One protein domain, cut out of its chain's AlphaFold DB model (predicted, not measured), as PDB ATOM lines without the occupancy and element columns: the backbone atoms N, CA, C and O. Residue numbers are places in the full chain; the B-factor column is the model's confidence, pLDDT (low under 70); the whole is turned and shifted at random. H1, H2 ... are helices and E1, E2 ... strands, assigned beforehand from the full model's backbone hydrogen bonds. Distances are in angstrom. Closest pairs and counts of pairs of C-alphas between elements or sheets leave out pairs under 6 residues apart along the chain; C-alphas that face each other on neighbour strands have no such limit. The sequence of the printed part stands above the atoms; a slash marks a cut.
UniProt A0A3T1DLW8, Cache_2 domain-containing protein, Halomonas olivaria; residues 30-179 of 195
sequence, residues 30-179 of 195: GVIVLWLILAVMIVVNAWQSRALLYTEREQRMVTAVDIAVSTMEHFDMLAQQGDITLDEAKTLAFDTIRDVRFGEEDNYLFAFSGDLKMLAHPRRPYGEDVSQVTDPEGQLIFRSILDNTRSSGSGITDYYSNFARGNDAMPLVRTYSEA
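Overview. This is residues 30 to 179 of the 195 residues of the protein "Cache_2 domain-containing protein" of Halomonas olivaria (UniProt A0A3T1DLW8). A small antiparallel hairpin of two strands, E2 and E3, has the short helix H3 packed on it, mostly along E2, and residues 57 to 69 of the very long helix H1 beside E3. H1 makes the length: its residues 30 to 56 stick out as a free arm, while H2 folds back along its other end and long loops with the short strand E1 fill out the body. The printed part has 150 residues, with elements in the order H1, H2, E1, H3, E2, E3, and is mostly helix. It is loose, with a radius of gyration of the C-alphas of 20.5 A and spans of 77 by 38 by 29 A.

Along the chain. E2 is residues 154 to 160 and E3 residues 172 to 178, each 20.1 A long; C-alpha 178 is at (15.396, -23.751, -7.738). H3 is residues 141 to 152, 17.7 A. H1, residues 30 to 81, runs 74.9 A from C-alpha 30 at (-8.475, -59.660, -43.497). H2 is residues 86 to 99, 20.4 A, and E1 residues 118 to 120.

Arrangement. In the hairpin E2 and E3, N 157 and O 175 are within hydrogen-bond range at 2.9 A. The closest C-alphas of H3 and E2 are Thr 149 and Gly 155, 4.6 A; those of H1 and E3 are Met 61 and Tyr 176, 6.1 A. H1, with residues 68 to 80 alone, touches H2 in a helical hairpin, a shallow tilt of 27 degrees, opposite ways; C-alphas 75 and 89 are closest, 5.0 A. The closest C-alphas of H2 and E1 are Arg 98 and Ala 120, 5.2 A. E1 pairs with no named strand, but residues 111 to 112 pair antiparallel with it. H1 and H3 are apart. Every O i to N i+4 pair is within hydrogen-bond range in H1, 9 of 10 in H2 and 7 of 8 in H3.

Size, cuts and confidence. The C-alphas of Gly 30 and Gly 82 are farthest apart, 77.4 A. The printed part has no cut. The links H2 to E1, E1 to H3 and E2 to E3 are long. No printed residue has a pLDDT under 70.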
ATOM      1  N   GLY A  30      -9.918 -59.738 -43.742       90.75
ATOM      2  CA  GLY A  30      -8.475 -59.660 -43.497       90.75
ATOM      3  C   GLY A  30      -7.919 -58.241 -43.651       90.75
ATOM      4  O   GLY A  30      -7.154 -57.785 -42.805       90.75
ATOM      5  N   VAL A  31      -8.358 -57.515 -44.684       93.88
ATOM      6  CA  VAL A  31      -7.975 -56.109 -44.902       93.88
ATOM      7  C   VAL A  31      -8.510 -55.211 -43.783       93.88
ATOM      8  O   VAL A  31      -7.757 -54.399 -43.258       93.88
ATOM      9  N   ILE A  32      -9.768 -55.382 -43.364       95.25
ATOM     10  CA  ILE A  32     -10.357 -54.615 -42.253       95.25
ATOM     11  C   ILE A  32      -9.584 -54.863 -40.954       95.25
ATOM     12  O   ILE A  32      -9.242 -53.910 -40.265       95.25
ATOM     13  N   VAL A  33      -9.258 -56.119 -40.637       95.50
ATOM     14  CA  VAL A  33      -8.467 -56.458 -39.443       95.50
ATOM     15  C   VAL A  33      -7.078 -55.819 -39.502       95.50
ATOM     16  O   VAL A  33      -6.628 -55.265 -38.503       95.50
ATOM     17  N   LEU A  34      -6.417 -55.823 -40.664       95.81
ATOM     18  CA  LEU A  34      -5.116 -55.174 -40.841       95.81
ATOM     19  C   LEU A  34      -5.190 -53.653 -40.627       95.81
ATOM     20  O   LEU A  34      -4.367 -53.101 -39.899       95.81
ATOM     21  N   TRP A  35      -6.197 -52.982 -41.195       97.00
ATOM     22  CA  TRP A  35      -6.423 -51.550 -40.965       97.00
ATOM     23  C   TRP A  35      -6.763 -51.236 -39.509       97.00
ATOM     24  O   TRP A  35      -6.295 -50.228 -38.986       97.00
ATOM     25  N   LEU A  36      -7.526 -52.101 -38.833       96.94
ATOM     26  CA  LEU A  36      -7.822 -51.950 -37.409       96.94
ATOM     27  C   LEU A  36      -6.556 -52.067 -36.555       96.94
ATOM     28  O   LEU A  36      -6.351 -51.235 -35.677       96.94
ATOM     29  N   ILE A  37      -5.681 -53.038 -36.833       96.44
ATOM     30  CA  ILE A  37      -4.395 -53.172 -36.128       96.44
ATOM     31  C   ILE A  37      -3.535 -51.920 -36.340       96.44
ATOM     32  O   ILE A  37      -3.009 -51.375 -35.371       96.44
ATOM     33  N   LEU A  38      -3.435 -51.426 -37.580       96.56
ATOM     34  CA  LEU A  38      -2.683 -50.208 -37.888       96.56
ATOM     35  C   LEU A  38      -3.257 -48.984 -37.159       96.56
ATOM     36  O   LEU A  38      -2.505 -48.219 -36.561       96.56
ATOM     37  N   ALA A  39      -4.583 -48.818 -37.156       96.12
ATOM     38  CA  ALA A  39      -5.248 -47.727 -36.451       96.12
ATOM     39  C   ALA A  39      -4.984 -47.781 -34.938       96.12
ATOM     40  O   ALA A  39      -4.651 -46.762 -34.336       96.12
ATOM     41  N   VAL A  40      -5.056 -48.970 -34.329       96.50
ATOM     42  CA  VAL A  40      -4.738 -49.160 -32.906       96.50
ATOM     43  C   VAL A  40      -3.275 -48.815 -32.618       96.50
ATOM     44  O   VAL A  40      -3.009 -48.098 -31.657       96.50
ATOM     45  N   MET A  41      -2.328 -49.253 -33.456       94.69
ATOM     46  CA  MET A  41      -0.912 -48.903 -33.291       94.69
ATOM     47  C   MET A  41      -0.673 -47.391 -33.360       94.69
ATOM     48  O   MET A  41       0.080 -46.869 -32.542       94.69
ATOM     49  N   ILE A  42      -1.329 -46.685 -34.287       95.25
ATOM     50  CA  ILE A  42      -1.227 -45.221 -34.398       95.25
ATOM     51  C   ILE A  42      -1.754 -44.547 -33.128       95.25
ATOM     52  O   ILE A  42      -1.095 -43.657 -32.600       95.25
ATOM     53  N   VAL A  43      -2.903 -44.984 -32.603       94.31
ATOM     54  CA  VAL A  43      -3.483 -44.417 -31.373       94.31
ATOM     55  C   VAL A  43      -2.564 -44.642 -30.171       94.31
ATOM     56  O   VAL A  43      -2.299 -43.707 -29.416       94.31
ATOM     57  N   VAL A  44      -2.031 -45.857 -30.011       92.38
ATOM     58  CA  VAL A  44      -1.099 -46.180 -28.918       92.38
ATOM     59  C   VAL A  44       0.188 -45.364 -29.037       92.38
ATOM     60  O   VAL A  44       0.635 -44.785 -28.047       92.38
ATOM     61  N   ASN A  45       0.761 -45.273 -30.240       92.00
ATOM     62  CA  ASN A  45       1.966 -44.489 -30.485       92.00
ATOM     63  C   ASN A  45       1.729 -42.999 -30.197       92.00
ATOM     64  O   ASN A  45       2.509 -42.393 -29.471       92.00
ATOM     65  N   ALA A  46       0.608 -42.437 -30.655       87.88
ATOM     66  CA  ALA A  46       0.250 -41.045 -30.397       87.88
ATOM     67  C   ALA A  46       0.107 -40.742 -28.895       87.88
ATOM     68  O   ALA A  46       0.558 -39.694 -28.428       87.88
ATOM     69  N   TRP A  47      -0.478 -41.656 -28.113       87.44
ATOM     70  CA  TRP A  47      -0.556 -41.505 -26.656       87.44
ATOM     71  C   TRP A  47       0.812 -41.572 -25.975       87.44
ATOM     72  O   TRP A  47       1.094 -40.742 -25.110       87.44
ATOM     73  N   GLN A  48       1.676 -42.502 -26.383       84.44
ATOM     74  CA  GLN A  48       3.034 -42.610 -25.843       84.44
ATOM     75  C   GLN A  48       3.879 -41.376 -26.178       84.44
ATOM     76  O   GLN A  48       4.506 -40.801 -25.289       84.44
ATOM     77  N   SER A  49       3.838 -40.915 -27.432       82.81
ATOM     78  CA  SER A  49       4.540 -39.706 -27.867       82.81
ATOM     79  C   SER A  49       4.073 -38.472 -27.104       82.81
ATOM     80  O   SER A  49       4.890 -37.637 -26.732       82.81
ATOM     81  N   ARG A  50       2.773 -38.361 -26.807       82.19
ATOM     82  CA  ARG A  50       2.249 -37.228 -26.042       82.19
ATOM     83  C   ARG A  50       2.831 -37.168 -24.629       82.19
ATOM     84  O   ARG A  50       3.241 -36.093 -24.207       82.19
ATOM     85  N   ALA A  51       2.882 -38.292 -23.915       79.50
ATOM     86  CA  ALA A  51       3.469 -38.339 -22.574       79.50
ATOM     87  C   ALA A  51       4.967 -37.986 -22.598       79.50
ATOM     88  O   ALA A  51       5.416 -37.171 -21.793       79.50
ATOM     89  N   LEU A  52       5.701 -38.530 -23.575       83.12
ATOM     90  CA  LEU A  52       7.128 -38.268 -23.754       83.12
ATOM     91  C   LEU A  52       7.413 -36.772 -23.968       83.12
ATOM     92  O   LEU A  52       8.282 -36.203 -23.309       83.12
ATOM     93  N   LEU A  53       6.626 -36.110 -24.818       81.94
ATOM     94  CA  LEU A  53       6.790 -34.684 -25.108       81.94
ATOM     95  C   LEU A  53       6.632 -33.797 -23.865       81.94
ATOM     96  O   LEU A  53       7.360 -32.814 -23.726       81.94
ATOM     97  N   TYR A  54       5.711 -34.124 -22.953       79.31
ATOM     98  CA  TYR A  54       5.565 -33.362 -21.708       79.31
ATOM     99  C   TYR A  54       6.785 -33.527 -20.803       79.31
ATOM    100  O   TYR A  54       7.321 -32.530 -20.321       79.31
ATOM    101  N   THR A  55       7.265 -34.761 -20.633       84.12
ATOM    102  CA  THR A  55       8.454 -35.032 -19.812       84.12
ATOM    103  C   THR A  55       9.714 -34.395 -20.391       84.12
ATOM    104  O   THR A  55      10.516 -33.834 -19.653       84.12
ATOM    105  N   GLU A  56       9.873 -34.397 -21.716       85.25
ATOM    106  CA  GLU A  56      11.011 -33.746 -22.368       85.25
ATOM    107  C   GLU A  56      10.993 -32.229 -22.179       85.25
ATOM    108  O   GLU A  56      12.042 -31.628 -21.954       85.25
ATOM    109  N   ARG A  57       9.818 -31.590 -22.260       83.12
ATOM    110  CA  ARG A  57       9.689 -30.145 -22.015       83.12
ATOM    111  C   ARG A  57      10.084 -29.782 -20.590       83.12
ATOM    112  O   ARG A  57      10.804 -28.808 -20.395       83.12
ATOM    113  N   GLU A  58       9.652 -30.578 -19.620       85.94
ATOM    114  CA  GLU A  58      10.030 -30.403 -18.218       85.94
ATOM    115  C   GLU A  58      11.536 -30.566 -18.013       85.94
ATOM    116  O   GLU A  58      12.188 -29.673 -17.476       85.94
ATOM    117  N   GLN A  59      12.115 -31.634 -18.563       89.31
ATOM    118  CA  GLN A  59      13.546 -31.904 -18.458       89.31
ATOM    119  C   GLN A  59      14.407 -30.790 -19.072       89.31
ATOM    120  O   GLN A  59      15.481 -30.479 -18.555       89.31
ATOM    121  N   ARG A  60      13.947 -30.156 -20.160       88.06
ATOM    122  CA  ARG A  60      14.633 -28.999 -20.759       88.06
ATOM    123  C   ARG A  60      14.660 -27.797 -19.815       88.06
ATOM    124  O   ARG A  60      15.688 -27.131 -19.748       88.06
ATOM    125  N   MET A  61      13.572 -27.532 -19.087       89.06
ATOM    126  CA  MET A  61      13.531 -26.450 -18.096       89.06
ATOM    127  C   MET A  61      14.468 -26.732 -16.922       89.06
ATOM    128  O   MET A  61      15.235 -25.852 -16.546       89.06
ATOM    129  N   VAL A  62      14.463 -27.968 -16.408       91.38
ATOM    130  CA  VAL A  62      15.397 -28.405 -15.353       91.38
ATOM    131  C   VAL A  62      16.841 -28.210 -15.807       91.38
ATOM    132  O   VAL A  62      17.613 -27.538 -15.138       91.38
ATOM    133  N   THR A  63      17.177 -28.687 -17.007       92.19
ATOM    134  CA  THR A  63      18.532 -28.551 -17.566       92.19
ATOM    135  C   THR A  63      18.942 -27.082 -17.734       92.19
ATOM    136  O   THR A  63      20.094 -26.730 -17.495       92.19
ATOM    137  N   ALA A  64      18.021 -26.204 -18.143       91.94
ATOM    138  CA  ALA A  64      18.308 -24.778 -18.285       91.94
ATOM    139  C   ALA A  64      18.597 -24.109 -16.928       91.94
ATOM    140  O   ALA A  64      19.517 -23.296 -16.835       91.94
ATOM    141  N   VAL A  65      17.854 -24.477 -15.880       92.69
ATOM    142  CA  VAL A  65      18.103 -23.997 -14.511       92.69
ATOM    143  C   VAL A  65      19.405 -24.573 -13.951       92.69
ATOM    144  O   VAL A  65      20.195 -23.806 -13.409       92.69
ATOM    145  N   ASP A  66      19.707 -25.852 -14.183       91.94
ATOM    146  CA  ASP A  66      20.979 -26.478 -13.785       91.94
ATOM    147  C   ASP A  66      22.193 -25.732 -14.368       91.94
ATOM    148  O   ASP A  66      23.183 -25.484 -13.675       91.94
ATOM    149  N   ILE A  67      22.122 -25.338 -15.645       91.69
ATOM    150  CA  ILE A  67      23.172 -24.545 -16.304       91.69
ATOM    151  C   ILE A  67      23.304 -23.167 -15.641       91.69
ATOM    152  O   ILE A  67      24.419 -22.686 -15.426       91.69
ATOM    153  N   ALA A  68      22.185 -22.536 -15.283       91.94
ATOM    154  CA  ALA A  68      22.182 -21.251 -14.591       91.94
ATOM    155  C   ALA A  68      22.822 -21.357 -13.202       91.94
ATOM    156  O   ALA A  68      23.684 -20.549 -12.862       91.94
ATOM    157  N   VAL A  69      22.463 -22.386 -12.430       91.38
ATOM    158  CA  VAL A  69      23.054 -22.673 -11.117       91.38
ATOM    159  C   VAL A  69      24.552 -22.918 -11.247       91.38
ATOM    160  O   VAL A  69      25.328 -22.281 -10.542       91.38
ATOM    161  N   SER A  70      24.983 -23.740 -12.207       91.88
ATOM    162  CA  SER A  70      26.409 -23.977 -12.461       91.88
ATOM    163  C   SER A  70      27.163 -22.696 -12.847       91.88
ATOM    164  O   SER A  70      28.317 -22.509 -12.462       91.88
ATOM    165  N   THR A  71      26.506 -21.778 -13.559       92.12
ATOM    166  CA  THR A  71      27.073 -20.464 -13.887       92.12
ATOM    167  C   THR A  71      27.234 -19.600 -12.632       92.12
ATOM    168  O   THR A  71      28.276 -18.975 -12.451       92.12
ATOM    169  N   MET A  72      26.246 -19.592 -11.731       90.94
ATOM    170  CA  MET A  72      26.360 -18.885 -10.448       90.94
ATOM    171  C   MET A  72      27.459 -19.486  -9.564       90.94
ATOM    172  O   MET A  72      28.241 -18.738  -8.983       90.94
ATOM    173  N   GLU A  73      27.570 -20.819  -9.522       91.31
ATOM    174  CA  GLU A  73      28.635 -21.531  -8.805       91.31
ATOM    175  C   GLU A  73      30.027 -21.119  -9.305       91.31
ATOM    176  O   GLU A  73      30.942 -20.936  -8.504       91.31
ATOM    177  N   HIS A  74      30.198 -20.929 -10.617       92.56
ATOM    178  CA  HIS A  74      31.464 -20.467 -11.184       92.56
ATOM    179  C   HIS A  74      31.876 -19.087 -10.650       92.56
ATOM    180  O   HIS A  74      33.006 -18.928 -10.186       92.56
ATOM    181  N   PHE A  75      30.968 -18.109 -10.669       93.06
ATOM    182  CA  PHE A  75      31.261 -16.767 -10.157       93.06
ATOM    183  C   PHE A  75      31.457 -16.746  -8.637       93.06
ATOM    184  O   PHE A  75      32.304 -16.003  -8.142       93.06
ATOM    185  N   ASP A  76      30.739 -17.590  -7.895       90.00
ATOM    186  CA  ASP A  76      30.938 -17.724  -6.451       90.00
ATOM    187  C   ASP A  76      32.330 -18.286  -6.118       90.00
ATOM    188  O   ASP A  76      33.005 -17.786  -5.219       90.00
ATOM    189  N   MET A  77      32.823 -19.262  -6.891       91.25
ATOM    190  CA  MET A  77      34.197 -19.758  -6.736       91.25
ATOM    191  C   MET A  77      35.246 -18.668  -6.985       91.25
ATOM    192  O   MET A  77      36.205 -18.585  -6.220       91.25
ATOM    193  N   LEU A  78      35.070 -17.823  -8.009       91.50
ATOM    194  CA  LEU A  78      35.979 -16.695  -8.270       91.50
ATOM    195  C   LEU A  78      35.983 -15.698  -7.101       91.50
ATOM    196  O   LEU A  78      37.042 -15.219  -6.695       91.50
ATOM    197  N   ALA A  79      34.815 -15.432  -6.506       91.69
ATOM    198  CA  ALA A  79      34.723 -14.583  -5.321       91.69
ATOM    199  C   ALA A  79      35.434 -15.189  -4.103       91.69
ATOM    200  O   ALA A  79      36.141 -14.489  -3.379       91.69
ATOM    201  N   GLN A  80      35.282 -16.496  -3.879       87.88
ATOM    202  CA  GLN A  80      35.933 -17.206  -2.772       87.88
ATOM    203  C   GLN A  80      37.456 -17.276  -2.924       87.88
ATOM    204  O   GLN A  80      38.175 -17.241  -1.927       87.88
ATOM    205  N   GLN A  81      37.950 -17.365  -4.161       92.31
ATOM    206  CA  GLN A  81      39.382 -17.324  -4.470       92.31
ATOM    207  C   GLN A  81      39.974 -15.916  -4.308       92.31
ATOM    208  O   GLN A  81      41.193 -15.770  -4.223       92.31
ATOM    209  N   GLY A  82      39.121 -14.894  -4.192       92.38
ATOM    210  CA  GLY A  82      39.523 -13.495  -4.083       92.38
ATOM    211  C   GLY A  82      39.875 -12.855  -5.426       92.38
ATOM    212  O   GLY A  82      40.421 -11.754  -5.429       92.38
ATOM    213  N   ASP A  83      39.558 -13.516  -6.545       95.25
ATOM    214  CA  ASP A  83      39.789 -12.986  -7.894       95.25
ATOM    215  C   ASP A  83      38.857 -11.807  -8.196       95.25
ATOM    216  O   ASP A  83      39.249 -10.852  -8.866       95.25
ATOM    217  N   ILE A  84      37.627 -11.871  -7.678       95.44
ATOM    218  CA  ILE A  84      36.608 -10.819  -7.764       95.44
ATOM    219  C   ILE A  84      35.923 -10.630  -6.411       95.44
ATOM    220  O   ILE A  84      36.008 -11.476  -5.519       95.44
ATOM    221  N   THR A  85      35.213  -9.517  -6.230       94.12
ATOM    222  CA  THR A  85      34.393  -9.330  -5.021       94.12
ATOM    223  C   THR A  85      33.083 -10.124  -5.105       94.12
ATOM    224  O   THR A  85      32.601 -10.437  -6.192       94.12
ATOM    225  N   LEU A  86      32.443 -10.411  -3.965       89.19
ATOM    226  CA  LEU A  86      31.125 -11.069  -3.950       89.19
ATOM    227  C   LEU A  86      30.044 -10.257  -4.689       89.19
ATOM    228  O   LEU A  86      29.122 -10.828  -5.269       89.19
ATOM    229  N   ASP A  87      30.131  -8.927  -4.651       90.69
ATOM    230  CA  ASP A  87      29.185  -8.039  -5.336       90.69
ATOM    231  C   ASP A  87      29.383  -8.060  -6.859       90.69
ATOM    232  O   ASP A  87      28.428  -8.138  -7.635       90.69
ATOM    233  N   GLU A  88      30.643  -8.101  -7.286       93.50
ATOM    234  CA  GLU A  88      31.015  -8.284  -8.686       93.50
ATOM    235  C   GLU A  88      30.581  -9.661  -9.205       93.50
ATOM    236  O   GLU A  88      29.955  -9.744 -10.260       93.50
ATOM    237  N   ALA A  89      30.792 -10.730  -8.431       92.31
ATOM    238  CA  ALA A  89      30.320 -12.073  -8.766       92.31
ATOM    239  C   ALA A  89      28.797 -12.137  -8.945       92.31
ATOM    240  O   ALA A  89      28.315 -12.718  -9.917       92.31
ATOM    241  N   LYS A  90      28.034 -11.502  -8.044       90.69
ATOM    242  CA  LYS A  90      26.572 -11.371  -8.163       90.69
ATOM    243  C   LYS A  90      26.184 -10.673  -9.459       90.69
ATOM    244  O   LYS A  90      25.334 -11.172 -10.192       90.69
ATOM    245  N   THR A  91      26.815  -9.536  -9.735       92.44
ATOM    246  CA  THR A  91      26.519  -8.723 -10.916       92.44
ATOM    247  C   THR A  91      26.789  -9.509 -12.197       92.44
ATOM    248  O   THR A  91      25.891  -9.655 -13.025       92.44
ATOM    249  N   LEU A  92      27.974 -10.115 -12.317       93.81
ATOM    250  CA  LEU A  92      28.358 -10.924 -13.476       93.81
ATOM    251  C   LEU A  92      27.445 -12.140 -13.672       93.81
ATOM    252  O   LEU A  92      27.034 -12.429 -14.798       93.81
ATOM    253  N   ALA A  93      27.076 -12.830 -12.590       92.50
ATOM    254  CA  ALA A  93      26.167 -13.967 -12.652       92.50
ATOM    255  C   ALA A  93      24.767 -13.560 -13.140       92.50
ATOM    256  O   ALA A  93      24.222 -14.187 -14.052       92.50
ATOM    257  N   PHE A  94      24.188 -12.496 -12.573       92.62
ATOM    258  CA  PHE A  94      22.852 -12.027 -12.942       92.62
ATOM    259  C   PHE A  94      22.798 -11.454 -14.358       92.62
ATOM    260  O   PHE A  94      21.843 -11.748 -15.081       92.62
ATOM    261  N   ASP A  95      23.819 -10.708 -14.781       93.38
ATOM    262  CA  ASP A  95      23.923 -10.226 -16.159       93.38
ATOM    263  C   ASP A  95      24.049 -11.391 -17.147       93.38
ATOM    264  O   ASP A  95      23.350 -11.410 -18.160       93.38
ATOM    265  N   THR A  96      24.849 -12.411 -16.820       93.44
ATOM    266  CA  THR A  96      24.985 -13.606 -17.667       93.44
ATOM    267  C   THR A  96      23.647 -14.332 -17.810       93.44
ATOM    268  O   THR A  96      23.209 -14.610 -18.924       93.44
ATOM    269  N   ILE A  97      22.955 -14.609 -16.698       92.69
ATOM    270  CA  ILE A  97      21.684 -15.353 -16.704       92.69
ATOM    271  C   ILE A  97      20.573 -14.577 -17.416       92.69
ATOM    272  O   ILE A  97      19.755 -15.184 -18.111       92.69
ATOM    273  N   ARG A  98      20.539 -13.244 -17.283       91.69
ATOM    274  CA  ARG A  98      19.542 -12.383 -17.942       91.69
ATOM    275  C   ARG A  98      19.516 -12.582 -19.460       91.69
ATOM    276  O   ARG A  98      18.444 -12.550 -20.078       91.69
ATOM    277  N   ASP A  99      20.681 -12.793 -20.056       90.69
ATOM    278  CA  ASP A  99      20.839 -12.842 -21.507       90.69
ATOM    279  C   ASP A  99      20.696 -14.270 -22.066       90.69
ATOM    280  O   ASP A  99      20.538 -14.450 -23.275       90.69
ATOM    281  N   VAL A 100      20.634 -15.291 -21.200       90.75
ATOM    282  CA  VAL A 100      20.416 -16.683 -21.612       90.75
ATOM    283  C   VAL A 100      19.039 -16.857 -22.252       90.75
ATOM    284  O   VAL A 100      17.999 -16.451 -21.716       90.75
ATOM    285  N   ARG A 101      19.035 -17.527 -23.406       89.81
ATOM    286  CA  ARG A 101      17.844 -18.053 -24.076       89.81
ATOM    287  C   ARG A 101      17.998 -19.543 -24.312       89.81
ATOM    288  O   ARG A 101      19.106 -20.014 -24.561       89.81
ATOM    289  N   PHE A 102      16.895 -20.281 -24.241       86.69
ATOM    290  CA  PHE A 102      16.915 -21.730 -24.424       86.69
ATOM    291  C   PHE A 102      15.691 -22.256 -25.180       86.69
ATOM    292  O   PHE A 102      14.596 -21.697 -25.127       86.69
ATOM    293  N   GLY A 103      15.881 -23.389 -25.857       80.25
ATOM    294  CA  GLY A 103      14.831 -24.048 -26.629       80.25
ATOM    295  C   GLY A 103      14.309 -23.208 -27.800       80.25
ATOM    296  O   GLY A 103      14.995 -22.335 -28.324       80.25
ATOM    297  N   GLU A 104      13.084 -23.512 -28.214       71.44
ATOM    298  CA  GLU A 104      12.332 -22.771 -29.231       71.44
ATOM    299  C   GLU A 104      11.416 -21.742 -28.530       71.44
ATOM    300  O   GLU A 104      11.066 -21.942 -27.370       71.44
ATOM    301  N   GLU A 105      11.013 -20.658 -29.206       70.62
ATOM    302  CA  GLU A 105      10.063 -19.632 -28.696       70.62
ATOM    303  C   GLU A 105      10.586 -18.595 -27.667       70.62
ATOM    304  O   GLU A 105       9.813 -18.106 -26.845       70.62
ATOM    305  N   ASP A 106      11.865 -18.191 -27.719       76.81
ATOM    306  CA  ASP A 106      12.420 -17.106 -26.867       76.81
ATOM    307  C   ASP A 106      12.226 -17.355 -25.350       76.81
ATOM    308  O   ASP A 106      11.973 -16.428 -24.573       76.81
ATOM    309  N   ASN A 107      12.333 -18.618 -24.902       86.94
ATOM    310  CA  ASN A 107      12.323 -18.911 -23.466       86.94
ATOM    311  C   ASN A 107      13.570 -18.330 -22.808       86.94
ATOM    312  O   ASN A 107      14.667 -18.344 -23.371       86.94
ATOM    313  N   TYR A 108      13.388 -17.843 -21.591       91.12
ATOM    314  CA  TYR A 108      14.388 -17.091 -20.858       91.12
ATOM    315  C   TYR A 108      14.432 -17.532 -19.403       91.12
ATOM    316  O   TYR A 108      13.495 -18.144 -18.888       91.12
ATOM    317  N   LEU A 109      15.525 -17.179 -18.742       92.81
ATOM    318  CA  LEU A 109      15.707 -17.379 -17.315       92.81
ATOM    319  C   LEU A 109      15.494 -16.065 -16.568       92.81
ATOM    320  O   LEU A 109      15.656 -14.974 -17.121       92.81
ATOM    321  N   PHE A 110      15.115 -16.171 -15.300       93.31
ATOM    322  CA  PHE A 110      15.024 -15.032 -14.403       93.31
ATOM    323  C   PHE A 110      15.407 -15.441 -12.984       93.31
ATOM    324  O   PHE A 110      15.270 -16.601 -12.602       93.31
ATOM    325  N   ALA A 111      15.871 -14.472 -12.204       93.62
ATOM    326  CA  ALA A 111      16.221 -14.635 -10.802       93.62
ATOM    327  C   ALA A 111      15.574 -13.517  -9.986       93.62
ATOM    328  O   ALA A 111      15.531 -12.364 -10.417       93.62
ATOM    329  N   PHE A 112      15.083 -13.845  -8.795       94.12
ATOM    330  CA  PHE A 112      14.501 -12.884  -7.863       94.12
ATOM    331  C   PHE A 112      14.865 -13.263  -6.423       94.12
ATOM    332  O   PHE A 112      15.164 -14.420  -6.131       94.12
ATOM    333  N   SER A 113      14.886 -12.279  -5.527       92.38
ATOM    334  CA  SER A 113      15.232 -12.479  -4.122       92.38
ATOM    335  C   SER A 113      14.077 -13.094  -3.327       92.38
ATOM    336  O   SER A 113      12.909 -13.004  -3.708       92.38
ATOM    337  N   GLY A 114      14.385 -13.645  -2.148       90.19
ATOM    338  CA  GLY A 114      13.370 -14.129  -1.202       90.19
ATOM    339  C   GLY A 114      12.404 -13.051  -0.688       90.19
ATOM    340  O   GLY A 114      11.354 -13.401  -0.149       90.19
ATOM    341  N   ASP A 115      12.733 -11.774  -0.900       92.38
ATOM    342  CA  ASP A 115      11.898 -10.603  -0.598       92.38
ATOM    343  C   ASP A 115      11.099 -10.121  -1.820       92.38
ATOM    344  O   ASP A 115      10.574  -9.008  -1.828       92.38
ATOM    345  N   LEU A 116      11.013 -10.947  -2.871       93.56
ATOM    346  CA  LEU A 116      10.265 -10.672  -4.103       93.56
ATOM    347  C   LEU A 116      10.773  -9.422  -4.837       93.56
ATOM    348  O   LEU A 116       9.987  -8.650  -5.391       93.56
ATOM    349  N   LYS A 117      12.099  -9.233  -4.859       95.25
ATOM    350  CA  LYS A 117      12.763  -8.223  -5.693       95.25
ATOM    351  C   LYS A 117      13.427  -8.875  -6.892       95.25
ATOM    352  O   LYS A 117      14.126  -9.873  -6.746       95.25
ATOM    353  N   MET A 118      13.224  -8.310  -8.075       94.31
ATOM    354  CA  MET A 118      13.828  -8.830  -9.296       94.31
ATOM    355  C   MET A 118      15.354  -8.662  -9.274       94.31
ATOM    356  O   MET A 118      15.845  -7.582  -8.961       94.31
ATOM    357  N   LEU A 119      16.103  -9.712  -9.615       93.50
ATOM    358  CA  LEU A 119      17.572  -9.696  -9.679       93.50
ATOM    359  C   LEU A 119      18.077  -9.855 -11.117       93.50
ATOM    360  O   LEU A 119      19.021  -9.188 -11.519       93.50
ATOM    361  N   ALA A 120      17.421 -10.690 -11.919       93.56
ATOM    362  CA  ALA A 120      17.735 -10.854 -13.333       93.56
ATOM    363  C   ALA A 120      16.457 -11.154 -14.107       93.56
ATOM    364  O   ALA A 120      15.753 -12.106 -13.785       93.56
ATOM    365  N   HIS A 121      16.152 -10.369 -15.137       93.31
ATOM    366  CA  HIS A 121      15.062 -10.666 -16.063       93.31
ATOM    367  C   HIS A 121      15.290  -9.922 -17.382       93.31
ATOM    368  O   HIS A 121      15.665  -8.751 -17.350       93.31
ATOM    369  N   PRO A 122      15.009 -10.531 -18.546       90.75
ATOM    370  CA  PRO A 122      15.288  -9.905 -19.841       90.75
ATOM    371  C   PRO A 122      14.615  -8.551 -20.074       90.75
ATOM    372  O   PRO A 122      15.099  -7.730 -20.844       90.75
ATOM    373  N   ARG A 123      13.440  -8.359 -19.469       89.31
ATOM    374  CA  ARG A 123      12.552  -7.208 -19.714       89.31
ATOM    375  C   ARG A 123      12.207  -6.398 -18.460       89.31
ATOM    376  O   ARG A 123      11.476  -5.424 -18.575       89.31
ATOM    377  N   ARG A 124      12.652  -6.825 -17.273       91.19
ATOM    378  CA  ARG A 124      12.287  -6.185 -15.996       91.19
ATOM    379  C   ARG A 124      13.542  -5.622 -15.331       91.19
ATOM    380  O   ARG A 124      14.571  -6.296 -15.374       91.19
ATOM    381  N   PRO A 125      13.482  -4.412 -14.752       93.56
ATOM    382  CA  PRO A 125      14.644  -3.792 -14.135       93.56
ATOM    383  C   PRO A 125      15.055  -4.509 -12.843       93.56
ATOM    384  O   PRO A 125      14.232  -5.103 -12.144       93.56
ATOM    385  N   TYR A 126      16.343  -4.411 -12.512       92.81
ATOM    386  CA  TYR A 126      16.872  -4.855 -11.224       92.81
ATOM    387  C   TYR A 126      16.187  -4.106 -10.069       92.81
ATOM    388  O   TYR A 126      15.973  -2.896 -10.138       92.81
ATOM    389  N   GLY A 127      15.848  -4.822  -8.999       93.44
ATOM    390  CA  GLY A 127      15.221  -4.282  -7.793       93.44
ATOM    391  C   GLY A 127      13.711  -4.042  -7.889       93.44
ATOM    392  O   GLY A 127      13.118  -3.609  -6.899       93.44
ATOM    393  N   GLU A 128      13.069  -4.331  -9.030       96.31
ATOM    394  CA  GLU A 128      11.613  -4.201  -9.171       96.31
ATOM    395  C   GLU A 128      10.886  -5.058  -8.126       96.31
ATOM    396  O   GLU A 128      11.224  -6.228  -7.927       96.31
ATOM    397  N   ASP A 129       9.876  -4.487  -7.465       96.31
ATOM    398  CA  ASP A 129       8.983  -5.250  -6.597       96.31
ATOM    399  C   ASP A 129       8.033  -6.098  -7.437       96.31
ATOM    400  O   ASP A 129       7.181  -5.570  -8.152       96.31
ATOM    401  N   VAL A 130       8.164  -7.417  -7.330       95.44
ATOM    402  CA  VAL A 130       7.315  -8.359  -8.062       95.44
ATOM    403  C   VAL A 130       6.289  -9.056  -7.175       95.44
ATOM    404  O   VAL A 130       5.594  -9.971  -7.617       95.44
ATOM    405  N   SER A 131       6.139  -8.607  -5.927       94.75
ATOM    406  CA  SER A 131       5.259  -9.248  -4.952       94.75
ATOM    407  C   SER A 131       3.776  -9.138  -5.302       94.75
ATOM    408  O   SER A 131       3.002  -9.988  -4.874       94.75
ATOM    409  N   GLN A 132       3.381  -8.124  -6.074       95.31
ATOM    410  CA  GLN A 132       1.993  -7.875  -6.486       95.31
ATOM    411  C   GLN A 132       1.742  -8.196  -7.965       95.31
ATOM    412  O   GLN A 132       0.697  -7.841  -8.500       95.31
ATOM    413  N   VAL A 133       2.696  -8.833  -8.652       93.12
ATOM    414  CA  VAL A 133       2.507  -9.205 -10.058       93.12
ATOM    415  C   VAL A 133       1.576 -10.407 -10.138       93.12
ATOM    416  O   VAL A 133       1.887 -11.473  -9.598       93.12
ATOM    417  N   THR A 134       0.459 -10.229 -10.839       93.88
ATOM    418  CA  THR A 134      -0.554 -11.262 -11.042       93.88
ATOM    419  C   THR A 134      -0.648 -11.719 -12.492       93.88
ATOM    420  O   THR A 134      -0.294 -10.986 -13.426       93.88
ATOM    421  N   ASP A 135      -1.146 -12.934 -12.671       92.19
ATOM    422  CA  ASP A 135      -1.630 -13.429 -13.957       92.19
ATOM    423  C   ASP A 135      -3.080 -12.958 -14.242       92.19
ATOM    424  O   ASP A 135      -3.680 -12.283 -13.391       92.19
ATOM    425  N   PRO A 136      -3.660 -13.270 -15.420       90.38
ATOM    426  CA  PRO A 136      -5.039 -12.912 -15.753       90.38
ATOM    427  C   PRO A 136      -6.105 -13.533 -14.837       90.38
ATOM    428  O   PRO A 136      -7.209 -12.997 -14.753       90.38
ATOM    429  N   GLU A 137      -5.799 -14.641 -14.156       91.94
ATOM    430  CA  GLU A 137      -6.707 -15.302 -13.209       91.94
ATOM    431  C   GLU A 137      -6.569 -14.757 -11.772       91.94
ATOM    432  O   GLU A 137      -7.351 -15.110 -10.889       91.94
ATOM    433  N   GLY A 138      -5.620 -13.846 -11.533       92.06
ATOM    434  CA  GLY A 138      -5.376 -13.214 -10.235       92.06
ATOM    435  C   GLY A 138      -4.361 -13.950  -9.354       92.06
ATOM    436  O   GLY A 138      -4.176 -13.574  -8.194       92.06
ATOM    437  N   GLN A 139      -3.673 -14.969  -9.874       94.19
ATOM    438  CA  GLN A 139      -2.609 -15.670  -9.164       94.19
ATOM    439  C   GLN A 139      -1.369 -14.782  -9.040       94.19
ATOM    440  O   GLN A 139      -0.863 -14.243 -10.021       94.19
ATOM    441  N   LEU A 140      -0.829 -14.669  -7.824       95.62
ATOM    442  CA  LEU A 140       0.405 -13.933  -7.536       95.62
ATOM    443  C   LEU A 140       1.629 -14.756  -7.957       95.62
ATOM    444  O   LEU A 140       2.177 -15.516  -7.159       95.62
ATOM    445  N   ILE A 141       2.059 -14.577  -9.207       93.56
ATOM    446  CA  ILE A 141       3.019 -15.443  -9.910       93.56
ATOM    447  C   ILE A 141       4.281 -15.702  -9.072       93.56
ATOM    448  O   ILE A 141       4.590 -16.842  -8.734       93.56
ATOM    449  N   PHE A 142       5.003 -14.646  -8.686       93.81
ATOM    450  CA  PHE A 142       6.290 -14.790  -7.992       93.81
ATOM    451  C   PHE A 142       6.150 -15.296  -6.555       93.81
ATOM    452  O   PHE A 142       7.054 -15.965  -6.060       93.81
ATOM    453  N   ARG A 143       5.014 -15.028  -5.895       95.31
ATOM    454  CA  ARG A 143       4.724 -15.605  -4.576       95.31
ATOM    455  C   ARG A 143       4.500 -17.106  -4.688       95.31
ATOM    456  O   ARG A 143       5.154 -17.852  -3.975       95.31
ATOM    457  N   SER A 144       3.675 -17.548  -5.640       94.12
ATOM    458  CA  SER A 144       3.457 -18.977  -5.887       94.12
ATOM    459  C   SER A 144       4.760 -19.708  -6.218       94.12
ATOM    460  O   SER A 144       5.015 -20.773  -5.662       94.12
ATOM    461  N   ILE A 145       5.618 -19.118  -7.059       93.50
ATOM    462  CA  ILE A 145       6.938 -19.685  -7.375       93.50
ATOM    463  C   ILE A 145       7.794 -19.806  -6.110       93.50
ATOM    464  O   ILE A 145       8.387 -20.858  -5.861       93.50
ATOM    465  N   LEU A 146       7.855 -18.749  -5.298       93.19
ATOM    466  CA  LEU A 146       8.634 -18.736  -4.064       93.19
ATOM    467  C   LEU A 146       8.141 -19.784  -3.061       93.19
ATOM    468  O   LEU A 146       8.957 -20.520  -2.509       93.19
ATOM    469  N   ASP A 147       6.829 -19.873  -2.851       92.56
ATOM    470  CA  ASP A 147       6.210 -20.809  -1.910       92.56
ATOM    471  C   ASP A 147       6.452 -22.264  -2.336       92.56
ATOM    472  O   ASP A 147       6.888 -23.084  -1.522       92.56
ATOM    473  N   ASN A 148       6.288 -22.565  -3.629       91.00
ATOM    474  CA  ASN A 148       6.563 -23.891  -4.181       91.00
ATOM    475  C   ASN A 148       8.047 -24.262  -4.036       91.00
ATOM    476  O   ASN A 148       8.370 -25.367  -3.604       91.00
ATOM    477  N   THR A 149       8.955 -23.322  -4.313       91.06
ATOM    478  CA  THR A 149      10.408 -23.558  -4.236       91.06
ATOM    479  C   THR A 149      10.885 -23.730  -2.796       91.06
ATOM    480  O   THR A 149      11.684 -24.616  -2.510       91.06
ATOM    481  N   ARG A 150      10.388 -22.915  -1.857       86.69
ATOM    482  CA  ARG A 150      10.789 -22.970  -0.440       86.69
ATOM    483  C   ARG A 150      10.452 -24.299   0.226       86.69
ATOM    484  O   ARG A 150      11.153 -24.696   1.153       86.69
ATOM    485  N   SER A 151       9.394 -24.967  -0.224       80.31
ATOM    486  CA  SER A 151       8.941 -26.222   0.380       80.31
ATOM    487  C   SER A 151       9.914 -27.392   0.154       80.31
ATOM    488  O   SER A 151      10.090 -28.219   1.050       80.31
ATOM    489  N   SER A 152      10.588 -27.434  -1.000       81.50
ATOM    490  CA  SER A 152      11.404 -28.576  -1.451       81.50
ATOM    491  C   SER A 152      12.803 -28.214  -1.963       81.50
ATOM    492  O   SER A 152      13.559 -29.104  -2.343       81.50
ATOM    493  N   GLY A 153      13.170 -26.931  -1.993       85.69
ATOM    494  CA  GLY A 153      14.413 -26.426  -2.594       85.69
ATOM    495  C   GLY A 153      14.314 -26.206  -4.109       85.69
ATOM    496  O   GLY A 153      14.978 -25.326  -4.640       85.69
ATOM    497  N   SER A 154      13.428 -26.931  -4.791       89.94
ATOM    498  CA  SER A 154      13.014 -26.678  -6.175       89.94
ATOM    499  C   SER A 154      11.517 -26.922  -6.345       89.94
ATOM    500  O   SER A 154      10.906 -27.583  -5.506       89.94
ATOM    501  N   GLY A 155      10.904 -26.395  -7.402       89.12
ATOM    502  CA  GLY A 155       9.471 -26.546  -7.629       89.12
ATOM    503  C   GLY A 155       9.039 -26.221  -9.051       89.12
ATOM    504  O   GLY A 155       9.742 -25.555  -9.806       89.12
ATOM    505  N   ILE A 156       7.849 -26.702  -9.404       90.88
ATOM    506  CA  ILE A 156       7.166 -26.364 -10.651       90.88
ATOM    507  C   ILE A 156       5.951 -25.515 -10.305       90.88
ATOM    508  O   ILE A 156       5.197 -25.844  -9.392       90.88
ATOM    509  N   THR A 157       5.764 -24.426 -11.041       92.44
ATOM    510  CA  THR A 157       4.603 -23.548 -10.909       92.44
ATOM    511  C   THR A 157       3.985 -23.323 -12.276       92.44
ATOM    512  O   THR A 157       4.674 -22.905 -13.207       92.44
ATOM    513  N   ASP A 158       2.687 -23.585 -12.370       93.00
ATOM    514  CA  ASP A 158       1.875 -23.259 -13.536       93.00
ATOM    515  C   ASP A 158       1.152 -21.922 -13.273       93.00
ATOM    516  O   ASP A 158       0.708 -21.678 -12.149       93.00
ATOM    517  N   TYR A 159       1.093 -21.046 -14.277       91.50
ATOM    518  CA  TYR A 159       0.362 -19.768 -14.251       91.50
ATOM    519  C   TYR A 159       0.001 -19.331 -15.676       91.50
ATOM    520  O   TYR A 159       0.599 -19.803 -16.646       91.50
ATOM    521  N   TYR A 160      -0.942 -18.405 -15.837       90.44
ATOM    522  CA  TYR A 160      -1.330 -17.921 -17.165       90.44
ATOM    523  C   TYR A 160      -0.481 -16.732 -17.635       90.44
ATOM    524  O   TYR A 160      -0.177 -15.806 -16.885       90.44
ATOM    525  N   SER A 161      -0.065 -16.719 -18.902       83.81
ATOM    526  CA  SER A 161       0.673 -15.565 -19.427       83.81
ATOM    527  C   SER A 161      -0.249 -14.380 -19.708       83.81
ATOM    528  O   SER A 161      -1.317 -14.535 -20.295       83.81
ATOM    529  N   ASN A 162       0.226 -13.172 -19.394       78.75
ATOM    530  CA  ASN A 162      -0.403 -11.913 -19.811       78.75
ATOM    531  C   ASN A 162      -0.167 -11.585 -21.302       78.75
ATOM    532  O   ASN A 162      -0.653 -10.566 -21.792       78.75
ATOM    533  N   PHE A 163       0.610 -12.405 -22.019       76.62
ATOM    534  CA  PHE A 163       0.937 -12.202 -23.428       76.62
ATOM    535  C   PHE A 163       0.511 -13.407 -24.259       76.62
ATOM    536  O   PHE A 163       0.740 -14.555 -23.875       76.62
ATOM    537  N   ALA A 164      -0.045 -13.131 -25.435       73.62
ATOM    538  CA  ALA A 164      -0.432 -14.169 -26.373       73.62
ATOM    539  C   ALA A 164       0.795 -14.931 -26.905       73.62
ATOM    540  O   ALA A 164       1.839 -14.333 -27.187       73.62
ATOM    541  N   ARG A 165       0.652 -16.246 -27.103       71.56
ATOM    542  CA  ARG A 165       1.611 -17.075 -27.851       71.56
ATOM    543  C   ARG A 165       0.867 -17.853 -28.929       71.56
ATOM    544  O   ARG A 165      -0.001 -18.675 -28.644       71.56
ATOM    545  N   GLY A 166       1.214 -17.590 -30.187       77.25
ATOM    546  CA  GLY A 166       0.505 -18.166 -31.329       77.25
ATOM    547  C   GLY A 166      -0.966 -17.741 -31.346       77.25
ATOM    548  O   GLY A 166      -1.261 -16.550 -31.360       77.25
ATOM    549  N   ASN A 167      -1.874 -18.720 -31.340       78.25
ATOM    550  CA  ASN A 167      -3.325 -18.487 -31.343       78.25
ATOM    551  C   ASN A 167      -3.946 -18.438 -29.937       78.25
ATOM    552  O   ASN A 167      -5.151 -18.220 -29.825       78.25
ATOM    553  N   ASP A 168      -3.161 -18.674 -28.884       78.25
ATOM    554  CA  ASP A 168      -3.643 -18.623 -27.508       78.25
ATOM    555  C   ASP A 168      -3.383 -17.234 -26.917       78.25
ATOM    556  O   ASP A 168      -2.238 -16.776 -26.855       78.25
ATOM    557  N   ALA A 169      -4.456 -16.550 -26.521       79.12
ATOM    558  CA  ALA A 169      -4.383 -15.212 -25.946       79.12
ATOM    559  C   ALA A 169      -3.826 -15.219 -24.515       79.12
ATOM    560  O   ALA A 169      -3.235 -14.224 -24.098       79.12
ATOM    561  N   MET A 170      -4.014 -16.321 -23.781       83.94
ATOM    562  CA  MET A 170      -3.611 -16.482 -22.383       83.94
ATOM    563  C   MET A 170      -3.122 -17.921 -22.177       83.94
ATOM    564  O   MET A 170      -3.818 -18.733 -21.570       83.94
ATOM    565  N   PRO A 171      -1.940 -18.273 -22.704       84.06
ATOM    566  CA  PRO A 171      -1.430 -19.629 -22.599       84.06
ATOM    567  C   PRO A 171      -1.054 -19.970 -21.157       84.06
ATOM    568  O   PRO A 171      -0.462 -19.151 -20.445       84.06
ATOM    569  N   LEU A 172      -1.323 -21.214 -20.759       87.62
ATOM    570  CA  LEU A 172      -0.786 -21.788 -19.529       87.62
ATOM    571  C   LEU A 172       0.731 -21.966 -19.671       87.62
ATOM    572  O   LEU A 172       1.211 -22.698 -20.544       87.62
ATOM    573  N   VAL A 173       1.486 -21.306 -18.800       87.56
ATOM    574  CA  VAL A 173       2.945 -21.367 -18.725       87.56
ATOM    575  C   VAL A 173       3.345 -22.199 -17.520       87.56
ATOM    576  O   VAL A 173       2.906 -21.951 -16.403       87.56
ATOM    577  N   ARG A 174       4.245 -23.151 -17.756       89.50
ATOM    578  CA  ARG A 174       4.926 -23.910 -16.710       89.50
ATOM    579  C   ARG A 174       6.313 -23.336 -16.488       89.50
ATOM    580  O   ARG A 174       7.049 -23.134 -17.448       89.50
ATOM    581  N   THR A 175       6.679 -23.088 -15.238       89.94
ATOM    582  CA  THR A 175       8.022 -22.643 -14.847       89.94
ATOM    583  C   THR A 175       8.605 -23.589 -13.808       89.94
ATOM    584  O   THR A 175       7.919 -23.956 -12.857       89.94
ATOM    585  N   TYR A 176       9.870 -23.964 -13.991       92.38
ATOM    586  CA  TYR A 176      10.678 -24.654 -12.987       92.38
ATOM    587  C   TYR A 176      11.580 -23.642 -12.275       92.38
ATOM    588  O   TYR A 176      12.126 -22.743 -12.918       92.38
ATOM    589  N   SER A 177      11.729 -23.781 -10.964       91.75
ATOM    590  CA  SER A 177      12.544 -22.899 -10.132       91.75
ATOM    591  C   SER A 177      13.326 -23.688  -9.092       91.75
ATOM    592  O   SER A 177      12.852 -24.694  -8.569       91.75
ATOM    593  N   GLU A 178      14.514 -23.193  -8.760       91.81
ATOM    594  CA  GLU A 178      15.396 -23.751  -7.738       91.81
ATOM    595  C   GLU A 178      15.939 -22.619  -6.862       91.81
ATOM    596  O   GLU A 178      16.229 -21.523  -7.346       91.81
ATOM    597  N   ALA A 179      16.026 -22.860  -5.555       88.69
ATOM    598  CA  ALA A 179      16.592 -21.914  -4.607       88.69
ATOM    599  C   ALA A 179      18.120 -22.012  -4.618       88.69
ATOM    600  O   ALA A 179      18.682 -23.081  -4.390       88.69
TER     601      ALA A 179